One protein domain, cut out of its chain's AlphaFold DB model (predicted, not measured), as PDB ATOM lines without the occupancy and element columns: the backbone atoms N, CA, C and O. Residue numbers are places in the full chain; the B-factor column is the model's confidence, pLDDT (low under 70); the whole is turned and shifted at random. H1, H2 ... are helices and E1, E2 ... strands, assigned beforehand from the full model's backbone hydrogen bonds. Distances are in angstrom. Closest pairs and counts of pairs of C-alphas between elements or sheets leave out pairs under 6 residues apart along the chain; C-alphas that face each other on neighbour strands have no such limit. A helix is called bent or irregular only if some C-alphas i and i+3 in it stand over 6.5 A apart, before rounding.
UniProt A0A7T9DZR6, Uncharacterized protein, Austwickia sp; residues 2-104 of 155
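Overview. This is residues 2 to 104 of the 155 residues of an uncharacterized protein of Austwickia sp (UniProt A0A7T9DZR6). Look first for a short two-strand hairpin, E1 and E2, in the middle of a loose, open model; the far part of H2, residues 44 to 49, comes near it, and H3 and then H4 lead away from the end of E2. H1, joined to H2 by the long stretch of residues 16 to 34, is apart from the other named elements, and residues 65 to 71, in the long link between E1 and E2, stick out as an arm. The printed part has 103 residues, with four named helices and two antiparallel strands in the order H1 H2 E1 E2 H3 H4. It is mostly helix, though under half of the residues are in named elements; the radius of gyration of the C-alphas is 16.9 A, and they span 47 by 44 by 27 A.

Along the chain. Find C-alpha 55 at (-31.294, 49.077, 51.457), where E1, residues 55 to 58, begins its 9.8 A; E2, residues 78 to 81, spans 9.7 A. H2, residues 35 to 50, runs 22.5 A from (-30.065, 57.304, 32.173). H1 is residues 7 to 15, 12.3 A; H3 is 83 to 90, 10.3 A; H4 is 94 to 102, 10.9 A, ending at (-23.263, 64.936, 55.359).

Arrangement. In the hairpin, N 56 and O 80 are 2.9 A apart, within hydrogen-bond range. The closest C-alphas of H2 and E1, Thr 49 and Gly 55, are 5.7 A apart. H3 is close to but not clearly touching H4, about perpendicular at 74 degrees, C-alphas 87 and 94 being closest at 6.6 A. H1 and H2 are apart. Every O i to N i+4 pair is within range in H1 and H2, but 1 of 4 in H3, with 4 of 5 O i to N i+3, and 2 of 5 in H4, with 2 of 6. H4 is irregular: C-alphas 96 and 99 are 8.1 A apart.

Size, cuts and confidence. The farthest C-alphas, Pro 20 and Gly 69, are 47.8 A apart. The printed part has no cut. The links H1 to H2 and E1 to E2 are long, 19 residues each. Look for pLDDT under 70 at residues 2 to 3 and 63 to 72.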
ATOM      1  N   ALA A   2     -13.891  34.267  43.530       66.88
ATOM      2  CA  ALA A   2     -14.278  35.635  43.933       66.88
ATOM      3  C   ALA A   2     -13.612  36.769  43.118       66.88
ATOM      4  O   ALA A   2     -14.174  37.853  43.004       66.88
ATOM      5  N   LEU A   3     -12.425  36.513  42.558       69.06
ATOM      6  CA  LEU A   3     -11.692  37.437  41.681       69.06
ATOM      7  C   LEU A   3     -11.890  37.174  40.186       69.06
ATOM      8  O   LEU A   3     -11.524  38.009  39.365       69.06
ATOM      9  N   THR A   4     -12.409  36.001  39.829       78.56
ATOM     10  CA  THR A   4     -12.409  35.505  38.446       78.56
ATOM     11  C   THR A   4     -13.799  35.500  37.830       78.56
ATOM     12  O   THR A   4     -13.915  35.621  36.617       78.56
ATOM     13  N   GLU A   5     -14.842  35.396  38.655       86.88
ATOM     14  CA  GLU A   5     -16.232  35.338  38.214       86.88
ATOM     15  C   GLU A   5     -16.974  36.647  38.536       86.88
ATOM     16  O   GLU A   5     -16.743  37.252  39.589       86.88
ATOM     17  N   PRO A   6     -17.889  37.106  37.663       88.69
ATOM     18  CA  PRO A   6     -18.723  38.274  37.934       88.69
ATOM     19  C   PRO A   6     -19.762  37.991  39.030       88.69
ATOM     20  O   PRO A   6     -20.125  36.847  39.305       88.69
ATOM     21  N   HIS A   7     -20.311  39.039  39.653       89.56
ATOM     22  CA  HIS A   7     -21.312  38.856  40.715       89.56
ATOM     23  C   HIS A   7     -22.601  38.173  40.250       89.56
ATOM     24  O   HIS A   7     -23.221  37.473  41.049       89.56
ATOM     25  N   GLU A   8     -22.986  38.337  38.986       90.19
ATOM     26  CA  GLU A   8     -24.124  37.625  38.391       90.19
ATOM     27  C   GLU A   8     -23.913  36.111  38.442       90.19
ATOM     28  O   GLU A   8     -24.766  35.392  38.954       90.19
ATOM     29  N   TRP A   9     -22.720  35.643  38.067       91.88
ATOM     30  CA  TRP A   9     -22.360  34.229  38.153       91.88
ATOM     31  C   TRP A   9     -22.496  33.691  39.585       91.88
ATOM     32  O   TRP A   9     -23.021  32.597  39.801       91.88
ATOM     33  N   HIS A  10     -22.074  34.473  40.587       91.38
ATOM     34  CA  HIS A  10     -22.218  34.093  41.994       91.38
ATOM     35  C   HIS A  10     -23.686  33.991  42.425       91.38
ATOM     36  O   HIS A  10     -24.041  33.060  43.146       91.38
ATOM     37  N   LEU A  11     -24.531  34.935  42.003       92.69
ATOM     38  CA  LEU A  11     -25.964  34.907  42.300       92.69
ATOM     39  C   LEU A  11     -26.645  33.709  41.638       92.69
ATOM     40  O   LEU A  11     -27.437  33.043  42.301       92.69
ATOM     41  N   ASP A  12     -26.272  33.372  40.404       92.75
ATOM     42  CA  ASP A  12     -26.789  32.197  39.698       92.75
ATOM     43  C   ASP A  12     -26.408  30.894  40.405       92.75
ATOM     44  O   ASP A  12     -27.237  29.997  40.546       92.75
ATOM     45  N   ARG A  13     -25.169  30.783  40.909       94.12
ATOM     46  CA  ARG A  13     -24.765  29.622  41.719       94.12
ATOM     47  C   ARG A  13     -25.529  29.538  43.032       94.12
ATOM     48  O   ARG A  13     -25.947  28.458  43.422       94.12
ATOM     49  N   LEU A  14     -25.703  30.657  43.732       93.50
ATOM     50  CA  LEU A  14     -26.447  30.664  44.993       93.50
ATOM     51  C   LEU A  14     -27.933  30.352  44.774       93.50
ATOM     52  O   LEU A  14     -28.545  29.705  45.618       93.50
ATOM     53  N   ALA A  15     -28.501  30.749  43.635       92.38
ATOM     54  CA  ALA A  15     -29.884  30.460  43.275       92.38
ATOM     55  C   ALA A  15     -30.160  28.964  43.041       92.38
ATOM     56  O   ALA A  15     -31.317  28.554  43.085       92.38
ATOM     57  N   THR A  16     -29.130  28.134  42.826       95.00
ATOM     58  CA  THR A  16     -29.312  26.678  42.689       95.00
ATOM     59  C   THR A  16     -29.512  25.983  44.038       95.00
ATOM     60  O   THR A  16     -29.838  24.798  44.072       95.00
ATOM     61  N   LEU A  17     -29.288  26.683  45.153       94.81
ATOM     62  CA  LEU A  17     -29.513  26.150  46.492       94.81
ATOM     63  C   LEU A  17     -31.020  26.148  46.787       94.81
ATOM     64  O   LEU A  17     -31.656  27.199  46.824       94.81
ATOM     65  N   THR A  18     -31.591  24.959  46.981       90.50
ATOM     66  CA  THR A  18     -33.041  24.729  47.102       90.50
ATOM     67  C   THR A  18     -33.386  24.165  48.479       90.50
ATOM     68  O   THR A  18     -33.860  23.044  48.619       90.50
ATOM     69  N   ASP A  19     -33.116  24.949  49.517       95.50
ATOM     70  CA  ASP A  19     -33.491  24.614  50.893       95.50
ATOM     71  C   ASP A  19     -34.482  25.668  51.422       95.50
ATOM     72  O   ASP A  19     -34.263  26.857  51.178       95.50
ATOM     73  N   PRO A  20     -35.559  25.290  52.140       95.19
ATOM     74  CA  PRO A  20     -36.515  26.246  52.709       95.19
ATOM     75  C   PRO A  20     -35.896  27.301  53.638       95.19
ATOM     76  O   PRO A  20     -36.475  28.372  53.818       95.19
ATOM     77  N   LEU A  21     -34.733  27.021  54.231       95.62
ATOM     78  CA  LEU A  21     -33.985  27.955  55.073       95.62
ATOM     79  C   LEU A  21     -33.155  28.956  54.255       95.62
ATOM     80  O   LEU A  21     -32.668  29.947  54.800       95.62
ATOM     81  N   ILE A  22     -32.987  28.725  52.951       94.12
ATOM     82  CA  ILE A  22     -32.187  29.569  52.065       94.12
ATOM     83  C   ILE A  22     -33.110  30.525  51.316       94.12
ATOM     84  O   ILE A  22     -33.894  30.147  50.451       94.12
ATOM     85  N   THR A  23     -32.984  31.813  51.632       92.50
ATOM     86  CA  THR A  23     -33.715  32.870  50.927       92.50
ATOM     87  C   THR A  23     -32.897  33.393  49.743       92.50
ATOM     88  O   THR A  23     -31.773  33.862  49.945       92.50
ATOM     89  N   PRO A  24     -33.446  33.396  48.513       91.19
ATOM     90  CA  PRO A  24     -32.772  33.976  47.359       91.19
ATOM     91  C   PRO A  24     -32.498  35.472  47.536       91.19
ATOM     92  O   PRO A  24     -33.333  36.235  48.030       91.19
ATOM     93  N   THR A  25     -31.337  35.919  47.060       94.25
ATOM     94  CA  THR A  25     -30.994  37.344  47.057       94.25
ATOM     95  C   THR A  25     -31.571  38.010  45.815       94.25
ATOM     96  O   THR A  25     -31.174  37.707  44.693       94.25
ATOM     97  N   ARG A  26     -32.494  38.958  46.004       94.38
ATOM     98  CA  ARG A  26     -32.973  39.811  44.909       94.38
ATOM     99  C   ARG A  26     -31.855  40.759  44.482       94.38
ATOM    100  O   ARG A  26     -31.288  41.450  45.328       94.38
ATOM    101  N   ALA A  27     -31.590  40.839  43.185       95.44
ATOM    102  CA  ALA A  27     -30.560  41.699  42.619       95.44
ATOM    103  C   ALA A  27     -31.038  42.358  41.322       95.44
ATOM    104  O   ALA A  27     -31.997  41.909  40.695       95.44
ATOM    105  N   ARG A  28     -30.350  43.432  40.932       95.00
ATOM    106  CA  ARG A  28     -30.532  44.123  39.659       95.00
ATOM    107  C   ARG A  28     -29.171  44.572  39.141       95.00
ATOM    108  O   ARG A  28     -28.400  45.173  39.886       95.00
ATOM    109  N   VAL A  29     -28.917  44.313  37.866       94.94
ATOM    110  CA  VAL A  29     -27.771  44.857  37.129       94.94
ATOM    111  C   VAL A  29     -28.142  46.253  36.645       94.94
ATOM    112  O   VAL A  29     -29.273  46.466  36.212       94.94
ATOM    113  N   VAL A  30     -27.218  47.206  36.771       96.31
ATOM    114  CA  VAL A  30     -27.446  48.596  36.361       96.31
ATOM    115  C   VAL A  30     -26.295  49.061  35.479       96.31
ATOM    116  O   VAL A  30     -25.160  49.189  35.943       96.31
ATOM    117  N   ASP A  31     -26.600  49.372  34.224       95.06
ATOM    118  CA  ASP A  31     -25.713  50.096  33.326       95.06
ATOM    119  C   ASP A  31     -25.691  51.581  33.709       95.06
ATOM    120  O   ASP A  31     -26.614  52.358  33.448       95.06
ATOM    121  N   LEU A  32     -24.583  51.997  34.322       94.31
ATOM    122  CA  LEU A  32     -24.387  53.375  34.756       94.31
ATOM    123  C   LEU A  32     -24.260  54.369  33.594       94.31
ATOM    124  O   LEU A  32     -24.342  55.572  33.846       94.31
ATOM    125  N   THR A  33     -24.089  53.922  32.349       96.38
ATOM    126  CA  THR A  33     -24.073  54.801  31.170       96.38
ATOM    127  C   THR A  33     -25.487  55.178  30.712       96.38
ATOM    128  O   THR A  33     -25.706  56.309  30.269       96.38
ATOM    129  N   SER A  34     -26.481  54.321  30.960       98.12
ATOM    130  CA  SER A  34     -27.887  54.540  30.610       98.12
ATOM    131  C   SER A  34     -28.640  55.360  31.664       98.12
ATOM    132  O   SER A  34     -28.756  54.973  32.825       98.12
ATOM    133  N   SER A  35     -29.215  56.503  31.275       98.12
ATOM    134  CA  SER A  35     -30.065  57.304  32.173       98.12
ATOM    135  C   SER A  35     -31.333  56.569  32.599       98.12
ATOM    136  O   SER A  35     -31.717  56.653  33.765       98.12
ATOM    137  N   ALA A  36     -31.946  55.831  31.673       98.38
ATOM    138  CA  ALA A  36     -33.133  55.033  31.935       98.38
ATOM    139  C   ALA A  36     -32.838  53.917  32.944       98.38
ATOM    140  O   ALA A  36     -33.610  53.714  33.879       98.38
ATOM    141  N   ASP A  37     -31.694  53.240  32.811       97.88
ATOM    142  CA  ASP A  37     -31.361  52.136  33.708       97.88
ATOM    143  C   ASP A  37     -30.940  52.623  35.102       97.88
ATOM    144  O   ASP A  37     -31.346  52.049  36.114       97.88
ATOM    145  N   ARG A  38     -30.242  53.768  35.189       98.06
ATOM    146  CA  ARG A  38     -30.016  54.456  36.472       98.06
ATOM    147  C   ARG A  38     -31.334  54.797  37.171       98.06
ATOM    148  O   ARG A  38     -31.461  54.544  38.367       98.06
ATOM    149  N   ALA A  39     -32.312  55.346  36.446       98.38
ATOM    150  CA  ALA A  39     -33.622  55.676  37.008       98.38
ATOM    151  C   ALA A  39     -34.364  54.420  37.494       98.38
ATOM    152  O   ALA A  39     -34.888  54.409  38.607       98.38
ATOM    153  N   ALA A  40     -34.333  53.337  36.715       98.44
ATOM    154  CA  ALA A  40     -34.918  52.058  37.105       98.44
ATOM    155  C   ALA A  40     -34.229  51.446  38.339       98.44
ATOM    156  O   ALA A  40     -34.902  50.902  39.213       98.44
ATOM    157  N   GLY A  41     -32.903  51.569  38.456       98.12
ATOM    158  CA  GLY A  41     -32.150  51.145  39.639       98.12
ATOM    159  C   GLY A  41     -32.521  51.931  40.898       98.12
ATOM    160  O   GLY A  41     -32.703  51.341  41.964       98.12
ATOM    161  N   VAL A  42     -32.695  53.252  40.774       98.31
ATOM    162  CA  VAL A  42     -33.183  54.102  41.872       98.31
ATOM    163  C   VAL A  42     -34.599  53.703  42.276       98.31
ATOM    164  O   VAL A  42     -34.846  53.518  43.467       98.31
ATOM    165  N   GLN A  43     -35.509  53.521  41.315       98.56
ATOM    166  CA  GLN A  43     -36.887  53.128  41.612       98.56
ATOM    167  C   GLN A  43     -36.945  51.766  42.308       98.56
ATOM    168  O   GLN A  43     -37.589  51.634  43.342       98.56
ATOM    169  N   TRP A  44     -36.187  50.784  41.817       98.38
ATOM    170  CA  TRP A  44     -36.083  49.475  42.456       98.38
ATOM    171  C   TRP A  44     -35.617  49.581  43.915       98.38
ATOM    172  O   TRP A  44     -36.173  48.930  44.798       98.38
ATOM    173  N   TRP A  45     -34.624  50.428  44.201       98.50
ATOM    174  CA  TRP A  45     -34.167  50.670  45.570       98.50
ATOM    175  C   TRP A  45     -35.235  51.363  46.436       98.50
ATOM    176  O   TRP A  45     -35.420  50.982  47.598       98.50
ATOM    177  N   LEU A  46     -35.965  52.336  45.882       98.44
ATOM    178  CA  LEU A  46     -37.078  53.003  46.566       98.44
ATOM    179  C   LEU A  46     -38.175  52.001  46.938       98.44
ATOM    180  O   LEU A  46     -38.553  51.928  48.102       98.44
ATOM    181  N   ASP A  47     -38.613  51.166  45.997       98.12
ATOM    182  CA  ASP A  47     -39.647  50.154  46.235       98.12
ATOM    183  C   ASP A  47     -39.204  49.146  47.305       98.12
ATOM    184  O   ASP A  47     -39.961  48.767  48.203       98.12
ATOM    185  N   ARG A  48     -37.933  48.725  47.251       96.94
ATOM    186  CA  ARG A  48     -37.368  47.774  48.212       96.94
ATOM    187  C   ARG A  48     -37.303  48.332  49.628       96.94
ATOM    188  O   ARG A  48     -37.585  47.592  50.575       96.94
ATOM    189  N   THR A  49     -36.922  49.595  49.769       98.00
ATOM    190  CA  THR A  49     -36.822  50.260  51.073       98.00
ATOM    191  C   THR A  49     -38.188  50.673  51.616       98.00
ATOM    192  O   THR A  49     -38.421  50.530  52.812       98.00
ATOM    193  N   ALA A  50     -39.131  51.065  50.754       97.44
ATOM    194  CA  ALA A  50     -40.521  51.318  51.130       97.44
ATOM    195  C   ALA A  50     -41.224  50.053  51.650       97.44
ATOM    196  O   ALA A  50     -42.011  50.120  52.589       97.44
ATOM    197  N   ALA A  51     -40.877  48.882  51.108       96.88
ATOM    198  CA  ALA A  51     -41.352  47.586  51.594       96.88
ATOM    199  C   ALA A  51     -40.627  47.087  52.871       96.88
ATOM    200  O   ALA A  51     -40.640  45.889  53.150       96.88
ATOM    201  N   GLY A  52     -39.941  47.966  53.611       95.75
ATOM    202  CA  GLY A  52     -39.266  47.643  54.875       95.75
ATOM    203  C   GLY A  52     -37.855  47.059  54.741       95.75
ATOM    204  O   GLY A  52     -37.277  46.616  55.730       95.75
ATOM    205  N   GLY A  53     -37.274  47.031  53.537       96.50
ATOM    206  CA  GLY A  53     -35.884  46.610  53.354       96.50
ATOM    207  C   GLY A  53     -34.883  47.634  53.901       96.50
ATOM    208  O   GLY A  53     -35.082  48.836  53.757       96.50
ATOM    209  N   GLU A  54     -33.755  47.161  54.444       97.94
ATOM    210  CA  GLU A  54     -32.655  48.028  54.895       97.94
ATOM    211  C   GLU A  54     -32.123  48.933  53.773       97.94
ATOM    212  O   GLU A  54     -31.818  50.101  54.003       97.94
ATOM    213  N   GLY A  55     -31.971  48.401  52.559       97.50
ATOM    214  CA  GLY A  55     -31.294  49.077  51.457       97.50
ATOM    215  C   GLY A  55     -30.731  48.098  50.435       97.50
ATOM    216  O   GLY A  55     -31.295  47.027  50.211       97.50
ATOM    217  N   MET A  56     -29.607  48.465  49.820       97.81
ATOM    218  CA  MET A  56     -28.877  47.618  48.874       97.81
ATOM    219  C   MET A  56     -27.364  47.669  49.097       97.81
ATOM    220  O   MET A  56     -26.836  48.604  49.702       97.81
ATOM    221  N   VAL A  57     -26.665  46.683  48.537       97.25
ATOM    222  CA  VAL A  57     -25.209  46.704  48.368       97.25
ATOM    223  C   VAL A  57     -24.907  46.814  46.879       97.25
ATOM    224  O   VAL A  57     -25.234  45.913  46.112       97.25
ATOM    225  N   VAL A  58     -24.279  47.914  46.475       95.75
ATOM    226  CA  VAL A  58     -23.839  48.145  45.097       95.75
ATOM    227  C   VAL A  58     -22.445  47.565  44.933       95.75
ATOM    228  O   VAL A  58     -21.550  47.895  45.713       95.75
ATOM    229  N   LYS A  59     -22.251  46.722  43.923       92.69
ATOM    230  CA  LYS A  59     -20.964  46.087  43.637       92.69
ATOM    231  C   LYS A  59     -20.567  46.309  42.173       92.69
ATOM    232  O   LYS A  59     -21.460  46.420  41.333       92.69
ATOM    233  N   PRO A  60     -19.266  46.394  41.850       89.69
ATOM    234  CA  PRO A  60     -18.807  46.415  40.461       89.69
ATOM    235  C   PRO A  60     -19.246  45.145  39.718       89.69
ATOM    236  O   PRO A  60     -19.125  44.057  40.266       89.69
ATOM    237  N   ALA A  61     -19.741  45.262  38.482       84.06
ATOM    238  CA  ALA A  61     -20.221  44.100  37.716       84.06
ATOM    239  C   ALA A  61     -19.112  43.065  37.437       84.06
ATOM    240  O   ALA A  61     -19.358  41.859  37.446       84.06
ATOM    241  N   SER A  62     -17.883  43.541  37.247       73.94
ATOM    242  CA  SER A  62     -16.677  42.735  37.076       73.94
ATOM    243  C   SER A  62     -15.584  43.181  38.045       73.94
ATOM    244  O   SER A  62     -15.584  44.325  38.522       73.94
ATOM    245  N   ALA A  63     -14.638  42.278  38.322       63.91
ATOM    246  CA  ALA A  63     -13.417  42.630  39.036       63.91
ATOM    247  C   ALA A  63     -12.765  43.846  38.348       63.91
ATOM    248  O   ALA A  63     -12.739  43.903  37.112       63.91
ATOM    249  N   PRO A  64     -12.273  44.848  39.099       56.81
ATOM    250  CA  PRO A  64     -11.668  46.019  38.486       56.81
ATOM    251  C   PRO A  64     -10.489  45.569  37.622       56.81
ATOM    252  O   PRO A  64      -9.504  45.067  38.153       56.81
ATOM    253  N   ALA A  65     -10.576  45.755  36.303       51.12
ATOM    254  CA  ALA A  65      -9.427  45.539  35.436       51.12
ATOM    255  C   ALA A  65      -8.281  46.434  35.929       51.12
ATOM    256  O   ALA A  65      -8.457  47.654  36.086       51.12
ATOM    257  N   GLU A  66      -7.122  45.838  36.204       50.56
ATOM    258  CA  GLU A  66      -5.922  46.599  36.515       50.56
ATOM    259  C   GLU A  66      -5.652  47.569  35.359       50.56
ATOM    260  O   GLU A  66      -5.520  47.175  34.200       50.56
ATOM    261  N   ARG A  67      -5.589  48.872  35.649       45.38
ATOM    262  CA  ARG A  67      -4.969  49.803  34.704       45.38
ATOM    263  C   ARG A  67      -3.467  49.677  34.895       45.38
ATOM    264  O   ARG A  67      -2.986  49.866  36.013       45.38
ATOM    265  N   VAL A  68      -2.747  49.409  33.806       41.84
ATOM    266  CA  VAL A  68      -1.277  49.409  33.775       41.84
ATOM    267  C   VAL A  68      -0.756  50.636  34.532       41.84
ATOM    268  O   VAL A  68      -1.085  51.775  34.197       41.84
ATOM    269  N   GLY A  69       0.001  50.398  35.605       45.91
ATOM    270  CA  GLY A  69       0.666  51.435  36.400       45.91
ATOM    271  C   GLY A  69      -0.146  52.091  37.527       45.91
ATOM    272  O   GLY A  69       0.436  52.859  38.292       45.91
ATOM    273  N   ARG A  70      -1.448  51.809  37.701       45.50
ATOM    274  CA  ARG A  70      -2.209  52.231  38.896       45.50
ATOM    275  C   ARG A  70      -3.321  51.228  39.233       45.50
ATOM    276  O   ARG A  70      -4.337  51.224  38.532       45.50
ATOM    277  N   PRO A  71      -3.225  50.474  40.348       54.38
ATOM    278  CA  PRO A  71      -4.357  49.688  40.819       54.38
ATOM    279  C   PRO A  71      -5.498  50.648  41.154       54.38
ATOM    280  O   PRO A  71      -5.390  51.504  42.042       54.38
ATOM    281  N   ARG A  72      -6.600  50.564  40.403       58.91
ATOM    282  CA  ARG A  72      -7.789  51.360  40.696       58.91
ATOM    283  C   ARG A  72      -8.416  50.755  41.949       58.91
ATOM    284  O   ARG A  72      -9.037  49.703  41.889       58.91
ATOM    285  N   ARG A  73      -8.222  51.417  43.091       71.69
ATOM    286  CA  ARG A  73      -8.794  51.031  44.389       71.69
ATOM    287  C   ARG A  73     -10.308  51.257  44.388       71.69
ATOM    288  O   ARG A  73     -10.792  52.282  44.868       71.69
ATOM    289  N   VAL A  74     -11.043  50.339  43.773       83.75
ATOM    290  CA  VAL A  74     -12.508  50.324  43.757       83.75
ATOM    291  C   VAL A  74     -12.989  49.556  44.982       83.75
ATOM    292  O   VAL A  74     -12.435  48.518  45.320       83.75
ATOM    293  N   GLN A  75     -13.999  50.088  45.668       88.19
ATOM    294  CA  GLN A  75     -14.602  49.392  46.803       88.19
ATOM    295  C   GLN A  75     -15.302  48.111  46.316       88.19
ATOM    296  O   GLN A  75     -16.052  48.190  45.341       88.19
ATOM    297  N   PRO A  76     -15.116  46.965  46.994       88.31
ATOM    298  CA  PRO A  76     -15.739  45.697  46.600       88.31
ATOM    299  C   PRO A  76     -17.262  45.697  46.812       88.31
ATOM    300  O   PRO A  76     -17.988  44.922  46.193       88.31
ATOM    301  N   GLY A  77     -17.770  46.589  47.665       90.94
ATOM    302  CA  GLY A  77     -19.196  46.812  47.854       90.94
ATOM    303  C   GLY A  77     -19.476  48.128  48.571       90.94
ATOM    304  O   GLY A  77     -18.735  48.538  49.462       90.94
ATOM    305  N   LEU A  78     -20.561  48.796  48.183       93.25
ATOM    306  CA  LEU A  78     -21.044  50.033  48.792       93.25
ATOM    307  C   LEU A  78     -22.449  49.827  49.347       93.25
ATOM    308  O   LEU A  78     -23.380  49.518  48.608       93.25
ATOM    309  N   LYS A  79     -22.607  50.036  50.653       94.81
ATOM    310  CA  LYS A  79     -23.904  49.960  51.331       94.81
ATOM    311  C   LYS A  79     -24.692  51.249  51.086       94.81
ATOM    312  O   LYS A  79     -24.198  52.339  51.377       94.81
ATOM    313  N   VAL A  80     -25.922  51.129  50.596       96.81
ATOM    314  CA  VAL A  80     -26.848  52.248  50.363       96.81
ATOM    315  C   VAL A  80     -28.148  51.953  51.105       96.81
ATOM    316  O   VAL A  80     -29.000  51.202  50.627       96.81
ATOM    317  N   ARG A  81     -28.262  52.514  52.311       97.31
ATOM    318  CA  ARG A  81     -29.349  52.262  53.268       97.31
ATOM    319  C   ARG A  81     -30.513  53.233  53.060       97.31
ATOM    320  O   ARG A  81     -30.289  54.410  52.786       97.31
ATOM    321  N   GLY A  82     -31.734  52.723  53.182       97.62
ATOM    322  CA  GLY A  82     -32.990  53.456  53.068       97.62
ATOM    323  C   GLY A  82     -33.184  54.476  54.184       97.62
ATOM    324  O   GLY A  82     -32.644  54.336  55.281       97.62
ATOM    325  N   ARG A  83     -33.989  55.503  53.899       96.38
ATOM    326  CA  ARG A  83     -34.278  56.609  54.824       96.38
ATOM    327  C   ARG A  83     -34.815  56.123  56.172       96.38
ATOM    328  O   ARG A  83     -34.286  56.501  57.210       96.38
ATOM    329  N   GLU A  84     -35.824  55.256  56.152       96.75
ATOM    330  CA  GLU A  84     -36.450  54.771  57.387       96.75
ATOM    331  C   GLU A  84     -35.508  53.870  58.194       96.75
ATOM    332  O   GLU A  84     -35.414  54.015  59.409       96.75
ATOM    333  N   TYR A  85     -34.708  53.031  57.528       97.44
ATOM    334  CA  TYR A  85     -33.694  52.221  58.206       97.44
ATOM    335  C   TYR A  85     -32.617  53.078  58.884       97.44
ATOM    336  O   TYR A  85     -32.173  52.771  59.988       97.44
ATOM    337  N   LEU A  86     -32.208  54.188  58.261       96.69
ATOM    338  CA  LEU A  86     -31.203  55.082  58.837       96.69
ATOM    339  C   LEU A  86     -31.650  55.743  60.148       96.69
ATOM    340  O   LEU A  86     -30.775  56.135  60.917       96.69
ATOM    341  N   ARG A  87     -32.952  55.784  60.465       96.50
ATOM    342  CA  ARG A  87     -33.427  56.218  61.790       96.50
ATOM    343  C   ARG A  87     -32.962  55.294  62.913       96.50
ATOM    344  O   ARG A  87     -32.683  55.772  64.006       96.50
ATOM    345  N   LEU A  88     -32.810  53.994  62.641       95.81
ATOM    346  CA  LEU A  88     -32.262  53.030  63.607       95.81
ATOM    347  C   LEU A  88     -30.782  53.300  63.910       95.81
ATOM    348  O   LEU A  88     -30.295  52.953  64.979       95.81
ATOM    349  N   ILE A  89     -30.068  53.914  62.962       95.00
ATOM    350  CA  ILE A  89     -28.621  54.145  63.040       95.00
ATOM    351  C   ILE A  89     -28.295  55.543  63.575       95.00
ATOM    352  O   ILE A  89     -27.364  55.707  64.359       95.00
ATOM    353  N   TYR A  90     -29.028  56.559  63.119       94.44
ATOM    354  CA  TYR A  90     -28.748  57.967  63.405       94.44
ATOM    355  C   TYR A  90     -29.761  58.619  64.357       94.44
ATOM    356  O   TYR A  90     -29.576  59.777  64.722       94.44
ATOM    357  N   GLY A  91     -30.792  57.887  64.781       95.19
ATOM    358  CA  GLY A  91     -31.887  58.395  65.606       95.19
ATOM    359  C   GLY A  91     -33.104  58.838  64.780       95.19
ATOM    360  O   GLY A  91     -32.988  59.088  63.576       95.19
ATOM    361  N   PRO A  92     -34.293  58.934  65.407       96.00
ATOM    362  CA  PRO A  92     -35.541  59.263  64.716       96.00
ATOM    363  C   PRO A  92     -35.499  60.631  64.029       96.00
ATOM    364  O   PRO A  92     -36.013  60.751  62.918       96.00
ATOM    365  N   ASP A  93     -34.809  61.607  64.620       95.19
ATOM    366  CA  ASP A  93     -34.801  63.008  64.178       95.19
ATOM    367  C   ASP A  93     -33.590  63.353  63.291       95.19
ATOM    368  O   ASP A  93     -33.308  64.515  63.014       95.19
ATOM    369  N   TYR A  94     -32.855  62.350  62.787       95.31
ATOM    370  CA  TYR A  94     -31.601  62.576  62.044       95.31
ATOM    371  C   TYR A  94     -31.752  63.451  60.788       95.31
ATOM    372  O   TYR A  94     -30.773  63.994  60.270       95.31
ATOM    373  N   LEU A  95     -32.978  63.564  60.275       95.06
ATOM    374  CA  LEU A  95     -33.305  64.394  59.124       95.06
ATOM    375  C   LEU A  95     -33.119  65.890  59.410       95.06
ATOM    376  O   LEU A  95     -32.805  66.638  58.484       95.06
ATOM    377  N   ASP A  96     -33.237  66.293  60.675       95.88
ATOM    378  CA  ASP A  96     -33.065  67.676  61.124       95.88
ATOM    379  C   ASP A  96     -31.583  68.058  61.256       95.88
ATOM    380  O   ASP A  96     -31.250  69.227  61.407       95.88
ATOM    381  N   SER A  97     -30.677  67.076  61.173       92.94
ATOM    382  CA  SER A  97     -29.221  67.253  61.286       92.94
ATOM    383  C   SER A  97     -28.466  66.817  60.021       92.94
ATOM    384  O   SER A  97     -27.286  66.460  60.078       92.94
ATOM    385  N   LEU A  98     -29.134  66.768  58.859       91.81
ATOM    386  CA  LEU A  98     -28.522  66.280  57.612       91.81
ATOM    387  C   LEU A  98     -27.340  67.122  57.135       91.81
ATOM    388  O   LEU A  98     -26.445  66.590  56.483       91.81
ATOM    389  N   ASP A  99     -27.355  68.420  57.397       89.69
ATOM    390  CA  ASP A  99     -26.257  69.339  57.114       89.69
ATOM    391  C   ASP A  99     -24.966  68.896  57.817       89.69
ATOM    392  O   ASP A  99     -23.941  68.743  57.153       89.69
ATOM    393  N   VAL A 100     -25.043  68.559  59.106       86.75
ATOM    394  CA  VAL A 100     -23.906  68.058  59.890       86.75
ATOM    395  C   VAL A 100     -23.550  66.619  59.500       86.75
ATOM    396  O   VAL A 100     -22.383  66.283  59.315       86.75
ATOM    397  N   LEU A 101     -24.546  65.746  59.323       88.50
ATOM    398  CA  LEU A 101     -24.318  64.324  59.023       88.50
ATOM    399  C   LEU A 101     -23.732  64.071  57.625       88.50
ATOM    400  O   LEU A 101     -23.154  63.005  57.382       88.50
ATOM    401  N   ARG A 102     -23.881  65.018  56.690       87.31
ATOM    402  CA  ARG A 102     -23.263  64.936  55.359       87.31
ATOM    403  C   ARG A 102     -21.746  65.098  55.412       87.31
ATOM    404  O   ARG A 102     -21.077  64.459  54.600       87.31
ATOM    405  N   ASP A 103     -21.209  65.846  56.375       83.94
ATOM    406  CA  ASP A 103     -19.765  66.073  56.540       83.94
ATOM    407  C   ASP A 103     -19.050  64.923  57.280       83.94
ATOM    408  O   ASP A 103     -18.201  65.095  58.152       83.94
ATOM    409  N   ARG A 104     -19.426  63.682  56.958       80.19
ATOM    410  CA  ARG A 104     -18.856  62.484  57.585       80.19
ATOM    411  C   ARG A 104     -17.624  61.990  56.832       80.19
ATOM    412  O   ARG A 104     -17.638  61.804  55.612       80.19
TER     413      ARG A 104